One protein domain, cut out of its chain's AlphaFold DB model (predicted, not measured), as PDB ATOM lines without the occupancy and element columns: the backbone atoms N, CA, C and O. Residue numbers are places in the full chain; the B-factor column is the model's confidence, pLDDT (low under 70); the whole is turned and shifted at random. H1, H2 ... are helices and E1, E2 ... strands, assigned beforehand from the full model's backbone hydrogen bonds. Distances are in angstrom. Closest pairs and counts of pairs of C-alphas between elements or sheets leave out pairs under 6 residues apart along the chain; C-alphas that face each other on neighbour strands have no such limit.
ATOM      1  N   ALA A 321     -38.079  -3.969 -24.719       94.56
ATOM      2  CA  ALA A 321     -38.496  -2.893 -25.612       94.56
ATOM      3  C   ALA A 321     -38.062  -1.514 -25.089       94.56
ATOM      4  O   ALA A 321     -37.544  -0.706 -25.862       94.56
ATOM      5  N   MET A 322     -38.208  -1.247 -23.788       94.81
ATOM      6  CA  MET A 322     -37.729  -0.009 -23.156       94.81
ATOM      7  C   MET A 322     -36.220   0.168 -23.326       94.81
ATOM      8  O   MET A 322     -35.750   1.280 -23.554       94.81
ATOM      9  N   PHE A 323     -35.461  -0.923 -23.247       94.06
ATOM     10  CA  PHE A 323     -34.009  -0.891 -23.345       94.06
ATOM     11  C   PHE A 323     -33.511  -0.671 -24.784       94.06
ATOM     12  O   PHE A 323     -32.664   0.187 -25.053       94.06
ATOM     13  N   PHE A 324     -34.027  -1.457 -25.725       94.50
ATOM     14  CA  PHE A 324     -33.494  -1.528 -27.085       94.50
ATOM     15  C   PHE A 324     -34.175  -0.605 -28.088       94.50
ATOM     16  O   PHE A 324     -33.662  -0.467 -29.198       94.50
ATOM     17  N   THR A 325     -35.298   0.020 -27.730       95.69
ATOM     18  CA  THR A 325     -36.068   0.889 -28.628       95.69
ATOM     19  C   THR A 325     -36.233   2.295 -28.065       95.69
ATOM     20  O   THR A 325     -35.791   2.603 -26.959       95.69
ATOM     21  N   THR A 326     -36.883   3.178 -28.821       95.44
ATOM     22  CA  THR A 326     -37.187   4.546 -28.378       95.44
ATOM     23  C   THR A 326     -38.222   4.613 -27.250       95.44
ATOM     24  O   THR A 326     -38.564   5.711 -26.828       95.44
ATOM     25  N   ALA A 327     -38.741   3.486 -26.749       95.62
ATOM     26  CA  ALA A 327     -39.795   3.459 -25.733       95.62
ATOM     27  C   ALA A 327     -39.410   4.113 -24.396       95.62
ATOM     28  O   ALA A 327     -40.266   4.707 -23.747       95.62
ATOM     29  N   MET A 328     -38.124   4.110 -24.027       94.69
ATOM     30  CA  MET A 328     -37.617   4.872 -22.876       94.69
ATOM     31  C   MET A 328     -37.660   6.394 -23.073       94.69
ATOM     32  O   MET A 328     -37.809   7.146 -22.112       94.69
ATOM     33  N   ALA A 329     -37.502   6.858 -24.311       94.12
ATOM     34  CA  ALA A 329     -37.341   8.269 -24.645       94.12
ATOM     35  C   ALA A 329     -38.211   8.659 -25.857       94.12
ATOM     36  O   ALA A 329     -37.692   9.149 -26.864       94.12
ATOM     37  N   PRO A 330     -39.538   8.437 -25.803       94.81
ATOM     38  CA  PRO A 330     -40.365   8.397 -27.007       94.81
ATOM     39  C   PRO A 330     -40.590   9.777 -27.646       94.81
ATOM     40  O   PRO A 330     -40.950   9.851 -28.819       94.81
ATOM     41  N   TRP A 331     -40.349  10.861 -26.899       94.50
ATOM     42  CA  TRP A 331     -40.486  12.249 -27.361       94.50
ATOM     43  C   TRP A 331     -39.156  12.952 -27.644       94.50
ATOM     44  O   TRP A 331     -39.145  14.159 -27.871       94.50
ATOM     45  N   GLN A 332     -38.027  12.244 -27.596       93.44
ATOM     46  CA  GLN A 332     -36.759  12.868 -27.961       93.44
ATOM     47  C   GLN A 332     -36.712  13.219 -29.451       93.44
ATOM     48  O   GLN A 332     -37.334  12.559 -30.290       93.44
ATOM     49  N   SER A 333     -35.952  14.264 -29.770       92.44
ATOM     50  CA  SER A 333     -35.774  14.773 -31.128       92.44
ATOM     51  C   SER A 333     -34.310  14.728 -31.552       92.44
ATOM     52  O   SER A 333     -33.414  14.499 -30.745       92.44
ATOM     53  N   SER A 334     -34.092  14.958 -32.840       93.50
ATOM     54  CA  SER A 334     -32.778  15.049 -33.479       93.50
ATOM     55  C   SER A 334     -32.285  16.499 -33.608       93.50
ATOM     56  O   SER A 334     -31.430  16.805 -34.431       93.50
ATOM     57  N   GLU A 335     -32.873  17.439 -32.856       89.31
ATOM     58  CA  GLU A 335     -32.583  18.867 -33.009       89.31
ATOM     59  C   GLU A 335     -31.400  19.320 -32.145       89.31
ATOM     60  O   GLU A 335     -31.414  19.225 -30.913       89.31
ATOM     61  N   GLY A 336     -30.393  19.914 -32.792       87.12
ATOM     62  CA  GLY A 336     -29.229  20.473 -32.109       87.12
ATOM     63  C   GLY A 336     -28.487  19.402 -31.299       87.12
ATOM     64  O   GLY A 336     -28.081  18.403 -31.876       87.12
ATOM     65  N   PRO A 337     -28.270  19.589 -29.982       85.00
ATOM     66  CA  PRO A 337     -27.608  18.591 -29.148       85.00
ATOM     67  C   PRO A 337     -28.552  17.486 -28.650       85.00
ATOM     68  O   PRO A 337     -28.101  16.652 -27.873       85.00
ATOM     69  N   LEU A 338     -29.850  17.498 -28.979       90.25
ATOM     70  CA  LEU A 338     -30.757  16.399 -28.630       90.25
ATOM     71  C   LEU A 338     -30.528  15.211 -29.564       90.25
ATOM     72  O   LEU A 338     -29.914  15.333 -30.620       90.25
ATOM     73  N   SER A 339     -30.958  14.027 -29.146       93.25
ATOM     74  CA  SER A 339     -30.750  12.819 -29.936       93.25
ATOM     75  C   SER A 339     -31.910  11.857 -29.772       93.25
ATOM     76  O   SER A 339     -32.426  11.680 -28.667       93.25
ATOM     77  N   ARG A 340     -32.263  11.158 -30.852       94.56
ATOM     78  CA  ARG A 340     -33.103   9.963 -30.774       94.56
ATOM     79  C   ARG A 340     -32.197   8.760 -30.545       94.56
ATOM     80  O   ARG A 340     -31.364   8.432 -31.384       94.56
ATOM     81  N   PHE A 341     -32.338   8.108 -29.397       94.00
ATOM     82  CA  PHE A 341     -31.410   7.062 -28.970       94.00
ATOM     83  C   PHE A 341     -32.119   5.902 -28.268       94.00
ATOM     84  O   PHE A 341     -33.329   5.917 -28.038       94.00
ATOM     85  N   THR A 342     -31.324   4.889 -27.930       94.75
ATOM     86  CA  THR A 342     -31.712   3.704 -27.154       94.75
ATOM     87  C   THR A 342     -30.607   3.402 -26.142       94.75
ATOM     88  O   THR A 342     -29.500   3.940 -26.263       94.75
ATOM     89  N   CYS A 343     -30.841   2.535 -25.154       93.50
ATOM     90  CA  CYS A 343     -29.770   2.158 -24.225       93.50
ATOM     91  C   CYS A 343     -28.620   1.423 -24.945       93.50
ATOM     92  O   CYS A 343     -27.459   1.578 -24.562       93.50
ATOM     93  N   GLU A 344     -28.918   0.716 -26.044       91.56
ATOM     94  CA  GLU A 344     -27.942   0.050 -26.929       91.56
ATOM     95  C   GLU A 344     -26.878   1.009 -27.477       91.56
ATOM     96  O   GLU A 344     -25.732   0.613 -27.682       91.56
ATOM     97  N   THR A 345     -27.224   2.286 -27.667       92.44
ATOM     98  CA  THR A 345     -26.311   3.313 -28.184       92.44
ATOM     99  C   THR A 345     -25.062   3.486 -27.312       92.44
ATOM    100  O   THR A 345     -23.993   3.804 -27.833       92.44
ATOM    101  N   CYS A 346     -25.182   3.280 -25.995       91.38
ATOM    102  CA  CYS A 346     -24.047   3.309 -25.063       91.38
ATOM    103  C   CYS A 346     -23.664   1.906 -24.556       91.38
ATOM    104  O   CYS A 346     -22.510   1.663 -24.209       91.38
ATOM    105  N   HIS A 347     -24.614   0.973 -24.529       90.94
ATOM    106  CA  HIS A 347     -24.445  -0.376 -23.991       90.94
ATOM    107  C   HIS A 347     -24.583  -1.434 -25.081       90.94
ATOM    108  O   HIS A 347     -25.427  -2.318 -24.979       90.94
ATOM    109  N   PHE A 348     -23.753  -1.338 -26.121       88.75
ATOM    110  CA  PHE A 348     -23.834  -2.212 -27.290       88.75
ATOM    111  C   PHE A 348     -23.823  -3.701 -26.894       88.75
ATOM    112  O   PHE A 348     -22.852  -4.198 -26.314       88.75
ATOM    113  N   GLU A 349     -24.924  -4.401 -27.181       83.56
ATOM    114  CA  GLU A 349     -25.216  -5.783 -26.784       83.56
ATOM    115  C   GLU A 349     -25.055  -6.057 -25.276       83.56
ATOM    116  O   GLU A 349     -24.581  -7.119 -24.859       83.56
ATOM    117  N   GLY A 350     -25.415  -5.077 -24.444       82.38
ATOM    118  CA  GLY A 350     -25.255  -5.106 -22.986       82.38
ATOM    119  C   GLY A 350     -23.823  -4.845 -22.500       82.38
ATOM    120  O   GLY A 350     -23.568  -4.834 -21.295       82.38
ATOM    121  N   GLY A 351     -22.881  -4.641 -23.424       86.56
ATOM    122  CA  GLY A 351     -21.497  -4.288 -23.141       86.56
ATOM    123  C   GLY A 351     -21.309  -2.788 -22.932       86.56
ATOM    124  O   GLY A 351     -22.030  -2.141 -22.172       86.56
ATOM    125  N   ILE A 352     -20.290  -2.250 -23.591       89.56
ATOM    126  CA  ILE A 352     -19.910  -0.841 -23.537       89.56
ATOM    127  C   ILE A 352     -19.713  -0.304 -24.954       89.56
ATOM    128  O   ILE A 352     -19.490  -1.065 -25.893       89.56
ATOM    129  N   ASP A 353     -19.724   1.013 -25.082       91.75
ATOM    130  CA  ASP A 353     -19.488   1.725 -26.334       91.75
ATOM    131  C   ASP A 353     -18.048   2.211 -26.507       91.75
ATOM    132  O   ASP A 353     -17.763   2.824 -27.519       91.75
ATOM    133  N   GLY A 354     -17.148   2.005 -25.543       91.81
ATOM    134  CA  GLY A 354     -15.746   2.434 -25.634       91.81
ATOM    135  C   GLY A 354     -15.491   3.939 -25.482       91.81
ATOM    136  O   GLY A 354     -14.339   4.367 -25.544       91.81
ATOM    137  N   ARG A 355     -16.523   4.759 -25.231       92.56
ATOM    138  CA  ARG A 355     -16.365   6.211 -25.050       92.56
ATOM    139  C   ARG A 355     -15.966   6.578 -23.621       92.56
ATOM    140  O   ARG A 355     -16.365   5.940 -22.645       92.56
ATOM    141  N   ILE A 356     -15.231   7.682 -23.508       90.75
ATOM    142  CA  ILE A 356     -15.075   8.462 -22.275       90.75
ATOM    143  C   ILE A 356     -15.854   9.749 -22.493       90.75
ATOM    144  O   ILE A 356     -15.630  10.438 -23.485       90.75
ATOM    145  N   HIS A 357     -16.765  10.075 -21.588       88.38
ATOM    146  CA  HIS A 357     -17.682  11.178 -21.824       88.38
ATOM    147  C   HIS A 357     -17.883  12.047 -20.583       88.38
ATOM    148  O   HIS A 357     -17.781  11.581 -19.444       88.38
ATOM    149  N   ALA A 358     -18.210  13.323 -20.799       87.00
ATOM    150  CA  ALA A 358     -18.566  14.224 -19.710       87.00
ATOM    151  C   ALA A 358     -19.830  13.711 -19.008       87.00
ATOM    152  O   ALA A 358     -20.783  13.261 -19.648       87.00
ATOM    153  N   THR A 359     -19.853  13.772 -17.679       80.56
ATOM    154  CA  THR A 359     -21.028  13.361 -16.889       80.56
ATOM    155  C   THR A 359     -22.028  14.494 -16.668       80.56
ATOM    156  O   THR A 359     -23.138  14.247 -16.202       80.56
ATOM    157  N   GLY A 360     -21.616  15.728 -16.975       79.88
ATOM    158  CA  GLY A 360     -22.333  16.962 -16.660       79.88
ATOM    159  C   GLY A 360     -22.158  17.462 -15.225       79.88
ATOM    160  O   GLY A 360     -22.777  18.453 -14.849       79.88
ATOM    161  N   ARG A 361     -21.303  16.818 -14.421       79.19
ATOM    162  CA  ARG A 361     -20.956  17.252 -13.061       79.19
ATOM    163  C   ARG A 361     -19.513  17.749 -13.024       79.19
ATOM    164  O   ARG A 361     -18.596  16.936 -13.053       79.19
ATOM    165  N   ALA A 362     -19.324  19.064 -12.934       83.06
ATOM    166  CA  ALA A 362     -17.996  19.687 -12.937       83.06
ATOM    167  C   ALA A 362     -17.118  19.158 -14.099       83.06
ATOM    168  O   ALA A 362     -17.582  19.089 -15.237       83.06
ATOM    169  N   ASP A 363     -15.874  18.781 -13.816       83.38
ATOM    170  CA  ASP A 363     -14.894  18.206 -14.739       83.38
ATOM    171  C   ASP A 363     -14.902  16.663 -14.763       83.38
ATOM    172  O   ASP A 363     -14.005  16.033 -15.324       83.38
ATOM    173  N   ILE A 364     -15.923  16.024 -14.180       83.69
ATOM    174  CA  ILE A 364     -16.001  14.565 -14.076       83.69
ATOM    175  C   ILE A 364     -16.358  13.940 -15.428       83.69
ATOM    176  O   ILE A 364     -17.433  14.190 -15.995       83.69
ATOM    177  N   VAL A 365     -15.505  13.013 -15.862       86.81
ATOM    178  CA  VAL A 365     -15.718  12.120 -17.005       86.81
ATOM    179  C   VAL A 365     -15.982  10.682 -16.559       86.81
ATOM    180  O   VAL A 365     -15.576  10.273 -15.469       86.81
ATOM    181  N   ALA A 366     -16.684   9.914 -17.392       86.56
ATOM    182  CA  ALA A 366     -16.994   8.513 -17.142       86.56
ATOM    183  C   ALA A 366     -16.853   7.659 -18.409       86.56
ATOM    184  O   ALA A 366     -17.231   8.089 -19.496       86.56
ATOM    185  N   THR A 367     -16.377   6.427 -18.248       88.81
ATOM    186  CA  THR A 367     -16.588   5.333 -19.201       88.81
ATOM    187  C   THR A 367     -17.949   4.696 -18.969       88.81
ATOM    188  O   THR A 367     -18.369   4.557 -17.811       88.81
ATOM    189  N   THR A 368     -18.570   4.180 -20.022       87.31
ATOM    190  CA  THR A 368     -19.746   3.318 -19.887       87.31
ATOM    191  C   THR A 368     -19.413   2.035 -19.110       87.31
ATOM    192  O   THR A 368     -18.299   1.508 -19.185       87.31
ATOM    193  N   LYS A 369     -20.362   1.541 -18.308       82.88
ATOM    194  CA  LYS A 369     -20.245   0.258 -17.599       82.88
ATOM    195  C   LYS A 369     -21.002  -0.841 -18.349       82.88
ATOM    196  O   LYS A 369     -22.056  -0.543 -18.904       82.88
ATOM    197  N   PRO A 370     -20.518  -2.093 -18.334       82.69
ATOM    198  CA  PRO A 370     -21.308  -3.212 -18.829       82.69
ATOM    199  C   PRO A 370     -22.559  -3.412 -17.962       82.69
ATOM    200  O   PRO A 370     -22.542  -3.138 -16.762       82.69
ATOM    201  N   LEU A 371     -23.629  -3.918 -18.573       81.06
ATOM    202  CA  LEU A 371     -24.905  -4.205 -17.904       81.06
ATOM    203  C   LEU A 371     -25.027  -5.664 -17.457       81.06
ATOM    204  O   LEU A 371     -26.016  -6.078 -16.855       81.06
ATOM    205  N   PHE A 372     -24.003  -6.465 -17.726       75.81
ATOM    206  CA  PHE A 372     -23.912  -7.809 -17.191       75.81
ATOM    207  C   PHE A 372     -23.628  -7.724 -15.691       75.81
ATOM    208  O   PHE A 372     -22.635  -7.148 -15.257       75.81
ATOM    209  N   GLY A 373     -24.485  -8.327 -14.894       74.12
ATOM    210  CA  GLY A 373     -24.256  -8.558 -13.471       74.12
ATOM    211  C   GLY A 373     -25.053  -7.634 -12.589       74.12
ATOM    212  O   GLY A 373     -24.806  -7.628 -11.393       74.12
ATOM    213  N   LEU A 374     -25.913  -6.780 -13.158       77.88
ATOM    214  CA  LEU A 374     -26.243  -5.547 -12.465       77.88
ATOM    215  C   LEU A 374     -26.949  -5.764 -11.141       77.88
ATOM    216  O   LEU A 374     -26.541  -5.100 -10.204       77.88
ATOM    217  N   LEU A 375     -27.928  -6.664 -11.029       79.06
ATOM    218  CA  LEU A 375     -28.788  -6.757  -9.841       79.06
ATOM    219  C   LEU A 375     -28.009  -6.788  -8.516       79.06
ATOM    220  O   LEU A 375     -28.300  -6.016  -7.609       79.06
ATOM    221  N   ASN A 376     -26.980  -7.627  -8.417       77.19
ATOM    222  CA  ASN A 376     -26.167  -7.774  -7.210       77.19
ATOM    223  C   ASN A 376     -24.879  -6.929  -7.205       77.19
ATOM    224  O   ASN A 376     -24.152  -6.928  -6.211       77.19
ATOM    225  N   ASN A 377     -24.637  -6.134  -8.254       74.00
ATOM    226  CA  ASN A 377     -23.581  -5.114  -8.297       74.00
ATOM    227  C   ASN A 377     -23.915  -3.869  -7.447       74.00
ATOM    228  O   ASN A 377     -23.265  -2.839  -7.617       74.00
ATOM    229  N   GLY A 378     -24.939  -3.926  -6.589       64.94
ATOM    230  CA  GLY A 378     -25.375  -2.807  -5.760       64.94
ATOM    231  C   GLY A 378     -24.224  -2.300  -4.890       64.94
ATOM    232  O   GLY A 378     -23.735  -3.063  -4.054       64.94
ATOM    233  N   PRO A 379     -23.765  -1.049  -5.070       62.22
ATOM    234  CA  PRO A 379     -24.333   0.024  -5.905       62.22
ATOM    235  C   PRO A 379     -23.780   0.163  -7.353       62.22
ATOM    236  O   PRO A 379     -22.577   0.119  -7.620       62.22
ATOM    237  N   HIS A 380     -24.668   0.463  -8.311       63.53
ATOM    238  CA  HIS A 380     -24.439   0.202  -9.746       63.53
ATOM    239  C   HIS A 380     -23.600   1.249 -10.504       63.53
ATOM    240  O   HIS A 380     -22.878   0.898 -11.444       63.53
ATOM    241  N   PHE A 381     -23.594   2.525 -10.099       59.91
ATOM    242  CA  PHE A 381     -22.858   3.580 -10.814       59.91
ATOM    243  C   PHE A 381     -21.601   4.061 -10.079       59.91
ATOM    244  O   PHE A 381     -21.638   4.497  -8.931       59.91
ATOM    245  N   THR A 382     -20.470   4.108 -10.795       51.25
ATOM    246  CA  THR A 382     -19.242   4.786 -10.331       51.25
ATOM    247  C   THR A 382     -19.363   6.302 -10.359       51.25
ATOM    248  O   THR A 382     -18.417   6.963  -9.974       51.25
ATOM    249  N   ARG A 383     -20.501   6.874 -10.779       54.91
ATOM    250  CA  ARG A 383     -20.825   8.294 -10.550       54.91
ATOM    251  C   ARG A 383     -21.396   8.561  -9.148       54.91
ATOM    252  O   ARG A 383     -21.830   9.678  -8.875       54.91
ATOM    253  N   ALA A 384     -21.353   7.542  -8.283       53.41
ATOM    254  CA  ALA A 384     -21.355   7.625  -6.825       53.41
ATOM    255  C   ALA A 384     -22.629   8.070  -6.098       53.41
ATOM    256  O   ALA A 384     -22.535   8.314  -4.906       53.41
ATOM    257  N   LEU A 385     -23.804   8.150  -6.731       66.00
ATOM    258  CA  LEU A 385     -25.004   8.598  -5.999       66.00
ATOM    259  C   LEU A 385     -26.196   7.641  -6.038       66.00
ATOM    260  O   LEU A 385     -27.063   7.765  -5.184       66.00
ATOM    261  N   ASP A 386     -26.252   6.693  -6.974       78.44
ATOM    262  CA  ASP A 386     -27.364   5.744  -6.999       78.44
ATOM    263  C   ASP A 386     -27.077   4.620  -5.995       78.44
ATOM    264  O   ASP A 386     -26.056   3.925  -6.094       78.44
ATOM    265  N   GLU A 387     -27.932   4.506  -4.981       74.38
ATOM    266  CA  GLU A 387     -27.801   3.520  -3.902       74.38
ATOM    267  C   GLU A 387     -28.145   2.108  -4.394       74.38
ATOM    268  O   GLU A 387     -27.466   1.147  -4.038       74.38
ATOM    269  N   ASP A 388     -29.126   1.999  -5.293       78.94
ATOM    270  CA  ASP A 388     -29.641   0.742  -5.830       78.94
ATOM    271  C   ASP A 388     -30.096   0.860  -7.301       78.94
ATOM    272  O   ASP A 388     -30.011   1.916  -7.944       78.94
ATOM    273  N   MET A 389     -30.530  -0.268  -7.873       84.25
ATOM    274  CA  MET A 389     -30.951  -0.366  -9.273       84.25
ATOM    275  C   MET A 389     -32.226   0.443  -9.529       84.25
ATOM    276  O   MET A 389     -32.360   1.035 -10.597       84.25
ATOM    277  N   ALA A 390     -33.135   0.525  -8.554       87.56
ATOM    278  CA  ALA A 390     -34.348   1.322  -8.683       87.56
ATOM    279  C   ALA A 390     -34.006   2.812  -8.835       87.56
ATOM    280  O   ALA A 390     -34.448   3.461  -9.781       87.56
ATOM    281  N   THR A 391     -33.143   3.347  -7.974       87.38
ATOM    282  CA  THR A 391     -32.678   4.741  -8.027       87.38
ATOM    283  C   THR A 391     -32.024   5.057  -9.370       87.38
ATOM    284  O   THR A 391     -32.330   6.084  -9.983       87.38
ATOM    285  N   MET A 392     -31.185   4.141  -9.866       88.25
ATOM    286  CA  MET A 392     -30.549   4.242 -11.180       88.25
ATOM    287  C   MET A 392     -31.584   4.275 -12.312       88.25
ATOM    288  O   MET A 392     -31.549   5.193 -13.127       88.25
ATOM    289  N   ILE A 393     -32.571   3.376 -12.318       91.12
ATOM    290  CA  ILE A 393     -33.646   3.369 -13.323       91.12
ATOM    291  C   ILE A 393     -34.407   4.696 -13.317       91.12
ATOM    292  O   ILE A 393     -34.582   5.322 -14.361       91.12
ATOM    293  N   PHE A 394     -34.808   5.189 -12.144       92.25
ATOM    294  CA  PHE A 394     -35.497   6.477 -12.037       92.25
ATOM    295  C   PHE A 394     -34.620   7.641 -12.522       92.25
ATOM    296  O   PHE A 394     -35.126   8.601 -13.109       92.25
ATOM    297  N   ALA A 395     -33.306   7.590 -12.287       89.56
ATOM    298  CA  ALA A 395     -32.371   8.563 -12.830       89.56
ATOM    299  C   ALA A 395     -32.300   8.498 -14.361       89.56
ATOM    300  O   ALA A 395     -32.351   9.555 -14.992       89.56
ATOM    301  N   GLU A 396     -32.260   7.304 -14.952       90.25
ATOM    302  CA  GLU A 396     -32.209   7.144 -16.406       90.25
ATOM    303  C   GLU A 396     -33.484   7.650 -17.091       90.25
ATOM    304  O   GLU A 396     -33.368   8.412 -18.046       90.25
ATOM    305  N   PHE A 397     -34.682   7.395 -16.548       94.06
ATOM    306  CA  PHE A 397     -35.922   8.014 -17.056       94.06
ATOM    307  C   PHE A 397     -35.849   9.551 -17.043       94.06
ATOM    308  O   PHE A 397     -36.235  10.212 -18.007       94.06
ATOM    309  N   ARG A 398     -35.317  10.152 -15.966       92.62
ATOM    310  CA  ARG A 398     -35.176  11.619 -15.869       92.62
ATOM    311  C   ARG A 398     -34.202  12.183 -16.895       92.62
ATOM    312  O   ARG A 398     -34.471  13.239 -17.462       92.62
ATOM    313  N   VAL A 399     -33.069  11.515 -17.108       90.00
ATOM    314  CA  VAL A 399     -32.076  11.932 -18.108       90.00
ATOM    315  C   VAL A 399     -32.637  11.735 -19.516       90.00
ATOM    316  O   VAL A 399     -32.478  12.615 -20.358       90.00
ATOM    317  N   ALA A 400     -33.335  10.626 -19.759       91.12
ATOM    318  CA  ALA A 400     -33.926  10.294 -21.048       91.12
ATOM    319  C   ALA A 400     -35.073  11.227 -21.448       91.12
ATOM    320  O   ALA A 400     -35.193  11.554 -22.623       91.12
ATOM    321  N   ALA A 401     -35.873  11.719 -20.500       92.19
ATOM    322  CA  ALA A 401     -36.920  12.708 -20.766       92.19
ATOM    323  C   ALA A 401     -36.401  14.159 -20.766       92.19
ATOM    324  O   ALA A 401     -37.117  15.083 -21.165       92.19
ATOM    325  N   LYS A 402     -35.161  14.399 -20.320       92.00
ATOM    326  CA  LYS A 402     -34.612  15.751 -20.179       92.00
ATOM    327  C   LYS A 402     -34.645  16.494 -21.518       92.00
ATOM    328  O   LYS A 402     -34.175  15.986 -22.529       92.00
ATOM    329  N   ASN A 403     -35.160  17.725 -21.485       91.44
ATOM    330  CA  ASN A 403     -35.298  18.635 -22.632       91.44
ATOM    331  C   ASN A 403     -36.268  18.167 -23.739       91.44
ATOM    332  O   ASN A 403     -36.370  18.851 -24.750       91.44
ATOM    333  N   SER A 404     -37.033  17.087 -23.531       90.62
ATOM    334  CA  SER A 404     -38.075  16.644 -24.477       90.62
ATOM    335  C   SER A 404     -39.372  17.464 -24.404       90.62
ATOM    336  O   SER A 404     -40.207  17.386 -25.295       90.62
ATOM    337  N   GLY A 405     -39.571  18.230 -23.324       91.69
ATOM    338  CA  GLY A 405     -40.842  18.903 -23.032       91.69
ATOM    339  C   GLY A 405     -41.887  18.016 -22.339       91.69
ATOM    340  O   GLY A 405     -42.965  18.512 -22.022       91.69
ATOM    341  N   HIS A 406     -41.563  16.750 -22.055       92.56
ATOM    342  CA  HIS A 406     -42.437  15.782 -21.388       92.56
ATOM    343  C   HIS A 406     -41.884  15.340 -20.022       92.56
ATOM    344  O   HIS A 406     -40.682  15.444 -19.759       92.56
ATOM    345  N   ASP A 407     -42.771  14.869 -19.138       93.75
ATOM    346  CA  ASP A 407     -42.383  14.308 -17.839       93.75
ATOM    347  C   ASP A 407     -41.700  12.940 -18.024       93.75
ATOM    348  O   ASP A 407     -42.039  12.159 -18.911       93.75
ATOM    349  N   ALA A 408     -40.736  12.640 -17.157       94.06
ATOM    350  CA  ALA A 408     -40.130  11.318 -17.044       94.06
ATOM    351  C   ALA A 408     -41.093  10.283 -16.430       94.06
ATOM    352  O   ALA A 408     -40.854   9.076 -16.512       94.06
ATOM    353  N   TRP A 409     -42.144  10.740 -15.752       96.25
ATOM    354  CA  TRP A 409     -43.225   9.933 -15.203       96.25
ATOM    355  C   TRP A 409     -44.407   9.914 -16.177       96.25
ATOM    356  O   TRP A 409     -45.316  10.732 -16.074       96.25
ATOM    357  N   PHE A 410     -44.360   8.996 -17.141       95.56
ATOM    358  CA  PHE A 410     -45.342   8.893 -18.217       95.56
ATOM    359  C   PHE A 410     -45.872   7.470 -18.383       95.56
ATOM    360  O   PHE A 410     -45.207   6.506 -17.993       95.56
ATOM    361  N   ASP A 411     -47.020   7.365 -19.047       94.94
ATOM    362  CA  ASP A 411     -47.621   6.100 -19.453       94.94
ATOM    363  C   ASP A 411     -47.349   5.850 -20.942       94.94
ATOM    364  O   ASP A 411     -47.442   6.757 -21.775       94.94
ATOM    365  N   LEU A 412     -47.057   4.606 -21.328       92.00
ATOM    366  CA  LEU A 412     -46.734   4.286 -22.728       92.00
ATOM    367  C   LEU A 412     -47.928   4.501 -23.671       92.00
ATOM    368  O   LEU A 412     -47.752   4.713 -24.869       92.00
ATOM    369  N   GLY A 413     -49.150   4.486 -23.131       87.38
ATOM    370  CA  GLY A 413     -50.368   4.793 -23.876       87.38
ATOM    371  C   GLY A 413     -50.356   6.190 -24.504       87.38
ATOM    372  O   GLY A 413     -50.934   6.362 -25.577       87.38
ATOM    373  N   GLU A 414     -49.652   7.147 -23.898       87.62
ATOM    374  CA  GLU A 414     -49.520   8.534 -24.370       87.62
ATOM    375  C   GLU A 414     -48.365   8.713 -25.370       87.62
ATOM    376  O   GLU A 414     -48.278   9.731 -26.061       87.62
ATOM    377  N   ALA A 415     -47.471   7.726 -25.463       89.50
ATOM    378  CA  ALA A 415     -46.293   7.792 -26.310       89.50
ATOM    379  C   ALA A 415     -46.647   7.632 -27.806       89.50
ATOM    380  O   ALA A 415     -47.520   6.829 -28.172       89.50
ATOM    381  N   PRO A 416     -45.934   8.335 -28.707       89.31
ATOM    382  CA  PRO A 416     -46.089   8.211 -30.157       89.31
ATOM    383  C   PRO A 416     -45.394   6.950 -30.713       89.31
ATOM    384  O   PRO A 416     -44.624   7.026 -31.666       89.31
ATOM    385  N   ILE A 417     -45.642   5.781 -30.109       89.00
ATOM    386  CA  ILE A 417     -45.058   4.493 -30.518       89.00
ATOM    387  C   ILE A 417     -46.177   3.494 -30.804       89.00
ATOM    388  O   ILE A 417     -46.716   2.850 -29.906       89.00
ATOM    389  N   GLU A 418     -46.551   3.369 -32.074       87.19
ATOM    390  CA  GLU A 418     -47.695   2.544 -32.468       87.19
ATOM    391  C   GLU A 418     -47.384   1.051 -32.540       87.19
ATOM    392  O   GLU A 418     -48.271   0.248 -32.253       87.19
ATOM    393  N   TRP A 419     -46.154   0.671 -32.909       88.25
ATOM    394  CA  TRP A 419     -45.801  -0.736 -33.120       88.25
ATOM    395  C   TRP A 419     -45.993  -1.583 -31.857       88.25
ATOM    396  O   TRP A 419     -46.518  -2.686 -31.953       88.25
ATOM    397  N   ILE A 420     -45.679  -1.039 -30.674       88.75
ATOM    398  CA  ILE A 420     -45.808  -1.753 -29.393       88.75
ATOM    399  C   ILE A 420     -47.248  -2.224 -29.161       88.75
ATOM    400  O   ILE A 420     -47.470  -3.336 -28.698       88.75
ATOM    401  N   ARG A 421     -48.244  -1.419 -29.552       89.06
ATOM    402  CA  ARG A 421     -49.667  -1.752 -29.361       89.06
ATOM    403  C   ARG A 421     -50.127  -2.943 -30.211       89.06
ATOM    404  O   ARG A 421     -51.221  -3.452 -29.986       89.06
ATOM    405  N   ARG A 422     -49.338  -3.347 -31.214       86.38
ATOM    406  CA  ARG A 422     -49.619  -4.492 -32.095       86.38
ATOM    407  C   ARG A 422     -49.004  -5.788 -31.573       86.38
ATOM    408  O   ARG A 422     -49.296  -6.846 -32.124       86.38
ATOM    409  N   GLU A 423     -48.167  -5.715 -30.541       86.75
ATOM    410  CA  GLU A 423     -47.489  -6.891 -30.020       86.75
ATOM    411  C   GLU A 423     -48.415  -7.740 -29.134       86.75
ATOM    412  O   GLU A 423     -49.166  -7.188 -28.324       86.75
ATOM    413  N   PRO A 424     -48.345  -9.085 -29.226       84.62
ATOM    414  CA  PRO A 424     -49.208  -9.979 -28.448       84.62
ATOM    415  C   PRO A 424     -49.094  -9.782 -26.933       84.62
ATOM    416  O   PRO A 424     -50.075  -9.944 -26.211       84.62
ATOM    417  N   TRP A 425     -47.904  -9.408 -26.460       87.31
ATOM    418  CA  TRP A 425     -47.611  -9.214 -25.042       87.31
ATOM    419  C   TRP A 425     -48.143  -7.895 -24.478       87.31
ATOM    420  O   TRP A 425     -48.245  -7.768 -23.262       87.31
ATOM    421  N   TYR A 426     -48.532  -6.935 -25.328       89.44
ATOM    422  CA  TYR A 426     -49.015  -5.629 -24.874       89.44
ATOM    423  C   TYR A 426     -50.202  -5.803 -23.921       89.44
ATOM    424  O   TYR A 426     -50.140  -5.418 -22.766       89.44
ATOM    425  N   GLY A 427     -51.265  -6.502 -24.328       88.88
ATOM    426  CA  GLY A 427     -52.454  -6.681 -23.483       88.88
ATOM    427  C   GLY A 427     -52.243  -7.472 -22.180       88.88
ATOM    428  O   GLY A 427     -53.148  -7.493 -21.348       88.88
ATOM    429  N   ALA A 428     -51.088  -8.122 -22.008       89.56
ATOM    430  CA  ALA A 428     -50.779  -8.990 -20.872       89.56
ATOM    431  C   ALA A 428     -49.992  -8.288 -19.749       89.56
ATOM    432  O   ALA A 428     -49.769  -8.895 -18.703       89.56
ATOM    433  N   THR A 429     -49.597  -7.023 -19.928       92.69
ATOM    434  CA  THR A 429     -48.846  -6.257 -18.923       92.69
ATOM    435  C   THR A 429     -49.384  -4.831 -18.748       92.69
ATOM    436  O   THR A 429     -50.158  -4.323 -19.561       92.69
ATOM    437  N   ALA A 430     -49.024  -4.188 -17.637       94.19
ATOM    438  CA  ALA A 430     -49.358  -2.792 -17.376       94.19
ATOM    439  C   ALA A 430     -48.346  -1.859 -18.064       94.19
ATOM    440  O   ALA A 430     -47.177  -2.192 -18.222       94.19
ATOM    441  N   HIS A 431     -48.794  -0.662 -18.450       95.00
ATOM    442  CA  HIS A 431     -47.958   0.322 -19.157       95.00
ATOM    443  C   HIS A 431     -47.995   1.704 -18.512       95.00
ATOM    444  O   HIS A 431     -47.692   2.707 -19.167       95.00
ATOM    445  N   ASP A 432     -48.424   1.754 -17.254       96.12
ATOM    446  CA  ASP A 432     -48.354   2.962 -16.456       96.12
ATOM    447  C   ASP A 432     -46.915   3.220 -15.990       96.12
ATOM    448  O   ASP A 432     -46.043   2.344 -16.023       96.12
ATOM    449  N   ALA A 433     -46.643   4.449 -15.567       96.31
ATOM    450  CA  ALA A 433     -45.306   4.859 -15.157       96.31
ATOM    451  C   ALA A 433     -44.613   3.916 -14.134       96.31
ATOM    452  O   ALA A 433     -43.413   3.656 -14.311       96.31
ATOM    453  N   PRO A 434     -45.279   3.390 -13.079       97.12
ATOM    454  CA  PRO A 434     -44.706   2.350 -12.222       97.12
ATOM    455  C   PRO A 434     -44.331   1.069 -12.977       97.12
ATOM    456  O   PRO A 434     -43.205   0.589 -12.813       97.12
ATOM    457  N   ALA A 435     -45.227   0.545 -13.817       96.31
ATOM    458  CA  ALA A 435     -44.993  -0.687 -14.561       96.31
ATOM    459  C   ALA A 435     -43.804  -0.567 -15.519       96.31
ATOM    460  O   ALA A 435     -42.984  -1.476 -15.579       96.31
ATOM    461  N   LEU A 436     -43.619   0.581 -16.185       97.19
ATOM    462  CA  LEU A 436     -42.462   0.800 -17.068       97.19
ATOM    463  C   LEU A 436     -41.117   0.674 -16.334       97.19
ATOM    464  O   LEU A 436     -40.141   0.153 -16.877       97.19
ATOM    465  N   ARG A 437     -41.050   1.152 -15.087       96.75
ATOM    466  CA  ARG A 437     -39.840   1.070 -14.251       96.75
ATOM    467  C   ARG A 437     -39.609  -0.345 -13.749       96.75
ATOM    468  O   ARG A 437     -38.465  -0.794 -13.736       96.75
ATOM    469  N   HIS A 438     -40.684  -1.022 -13.353       96.06
ATOM    470  CA  HIS A 438     -40.633  -2.409 -12.911       96.06
ATOM    471  C   HIS A 438     -40.196  -3.335 -14.054       96.06
ATOM    472  O   HIS A 438     -39.237  -4.079 -13.897       96.06
ATOM    473  N   ALA A 439     -40.777  -3.181 -15.244       96.12
ATOM    474  CA  ALA A 439     -40.406  -3.936 -16.435       96.12
ATOM    475  C   ALA A 439     -38.922  -3.778 -16.797       96.12
ATOM    476  O   ALA A 439     -38.220  -4.768 -17.014       96.12
ATOM    477  N   LEU A 440     -38.400  -2.542 -16.806       94.56
ATOM    478  CA  LEU A 440     -36.969  -2.329 -17.040       94.56
ATOM    479  C   LEU A 440     -36.101  -2.954 -15.934       94.56
ATOM    480  O   LEU A 440     -35.046  -3.514 -16.234       94.56
ATOM    481  N   PHE A 441     -36.527  -2.865 -14.671       93.31
ATOM    482  CA  PHE A 441     -35.833  -3.510 -13.555       93.31
ATOM    483  C   PHE A 441     -35.738  -5.019 -13.777       93.31
ATOM    484  O   PHE A 441     -34.632  -5.558 -13.775       93.31
ATOM    485  N   SER A 442     -36.867  -5.681 -14.031       92.50
ATOM    486  CA  SER A 442     -36.944  -7.126 -14.256       92.50
ATOM    487  C   SER A 442     -36.083  -7.555 -15.442       92.50
ATOM    488  O   SER A 442     -35.298  -8.497 -15.328       92.50
ATOM    489  N   TYR A 443     -36.116  -6.807 -16.547       91.25
ATOM    490  CA  TYR A 443     -35.263  -7.078 -17.702       91.25
ATOM    491  C   TYR A 443     -33.763  -7.001 -17.361       91.25
ATOM    492  O   TYR A 443     -33.008  -7.942 -17.633       91.25
ATOM    493  N   LEU A 444     -33.310  -5.925 -16.708       88.50
ATOM    494  CA  LEU A 444     -31.901  -5.774 -16.318       88.50
ATOM    495  C   LEU A 444     -31.474  -6.807 -15.265       88.50
ATOM    496  O   LEU A 444     -30.331  -7.272 -15.289       88.50
ATOM    497  N   ALA A 445     -32.382  -7.192 -14.369       86.06
ATOM    498  CA  ALA A 445     -32.169  -8.236 -13.374       86.06
ATOM    499  C   ALA A 445     -32.062  -9.636 -14.002       86.06
ATOM    500  O   ALA A 445     -31.258 -10.447 -13.543       86.06
ATOM    501  N   SER A 446     -32.816  -9.897 -15.076       82.88
ATOM    502  CA  SER A 446     -32.839 -11.181 -15.795       82.88
ATOM    503  C   SER A 446     -31.618 -11.424 -16.690       82.88
ATOM    504  O   SER A 446     -31.368 -12.553 -17.118       82.88
ATOM    505  N   SER A 447     -30.850 -10.375 -17.005       71.88
ATOM    506  CA  SER A 447     -29.695 -10.479 -17.897       71.88
ATOM    507  C   SER A 447     -28.690 -11.487 -17.333       71.88
ATOM    508  O   SER A 447     -28.219 -11.258 -16.232       71.88
TER     509      SER A 447
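AT A GLANCE: This is residues 321 to 447 of the 593 residues of the protein "C-type cytochrome" of Polyangiaceae bacterium (UniProt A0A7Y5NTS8). Little regular structure: mostly loops round two longer helices, H2 and H4, that meet at a steep angle, with the small hairpin E1-E2 and short H3 at opposite ends of the longest axis. The printed part has 127 residues, of which only 41 are in named elements, in the order H1, E1, E2, H2, H3, H4; the class is mostly helix, with helices holding 35 and strands 6 of those 41. The whole is compact, radius of gyration of the C-alphas 14.8 A, spanning 43 by 37 by 24 A.

IN THESE COORDINATES: H1 is residues 321 to 324, from C-alpha 321 at (-38.496, -2.893, -25.612). E1 is 356 to 358 and E2 365 to 367. H2 is 389 to 401, 18.4 A; H3 is 419 to 422. H4 is 433 to 446, 20.3 A, ending at C-alpha 446 (-32.839, -11.181, -15.795).

HOW THE PARTS SIT: H2, with residues 389 to 394 alone, touches H4, with 437 to 441 alone, at a steep tilt of 57 degrees, opposite ways; closest C-alphas, Ile 393 and Arg 437, 6.7 A. H1 only just touches H4's residues 436 to 440, with 3 pairs of C-alphas within 8 A; closest Met 322 and Leu 440, 6.6 A. H3 touches no helix. E1 and E2 are antiparallel; N 357 and O 366 are 2.9 A apart, within hydrogen-bond range. Every O i to N i+4 pair is within range in H2, 9 of 10 in H4; H1 and H3 are too short for such a pair.

THE WHOLE: The C-alphas farthest apart, Asp 363 and Pro 424, are 46.5 A apart. The printed part has no cut. The links H1 to E1, E2 to H2 and H2 to H3 are long. Residues 422 to 428, of which 422 belongs to H3, stand free. Residues 378 to 385 have pLDDT under 70.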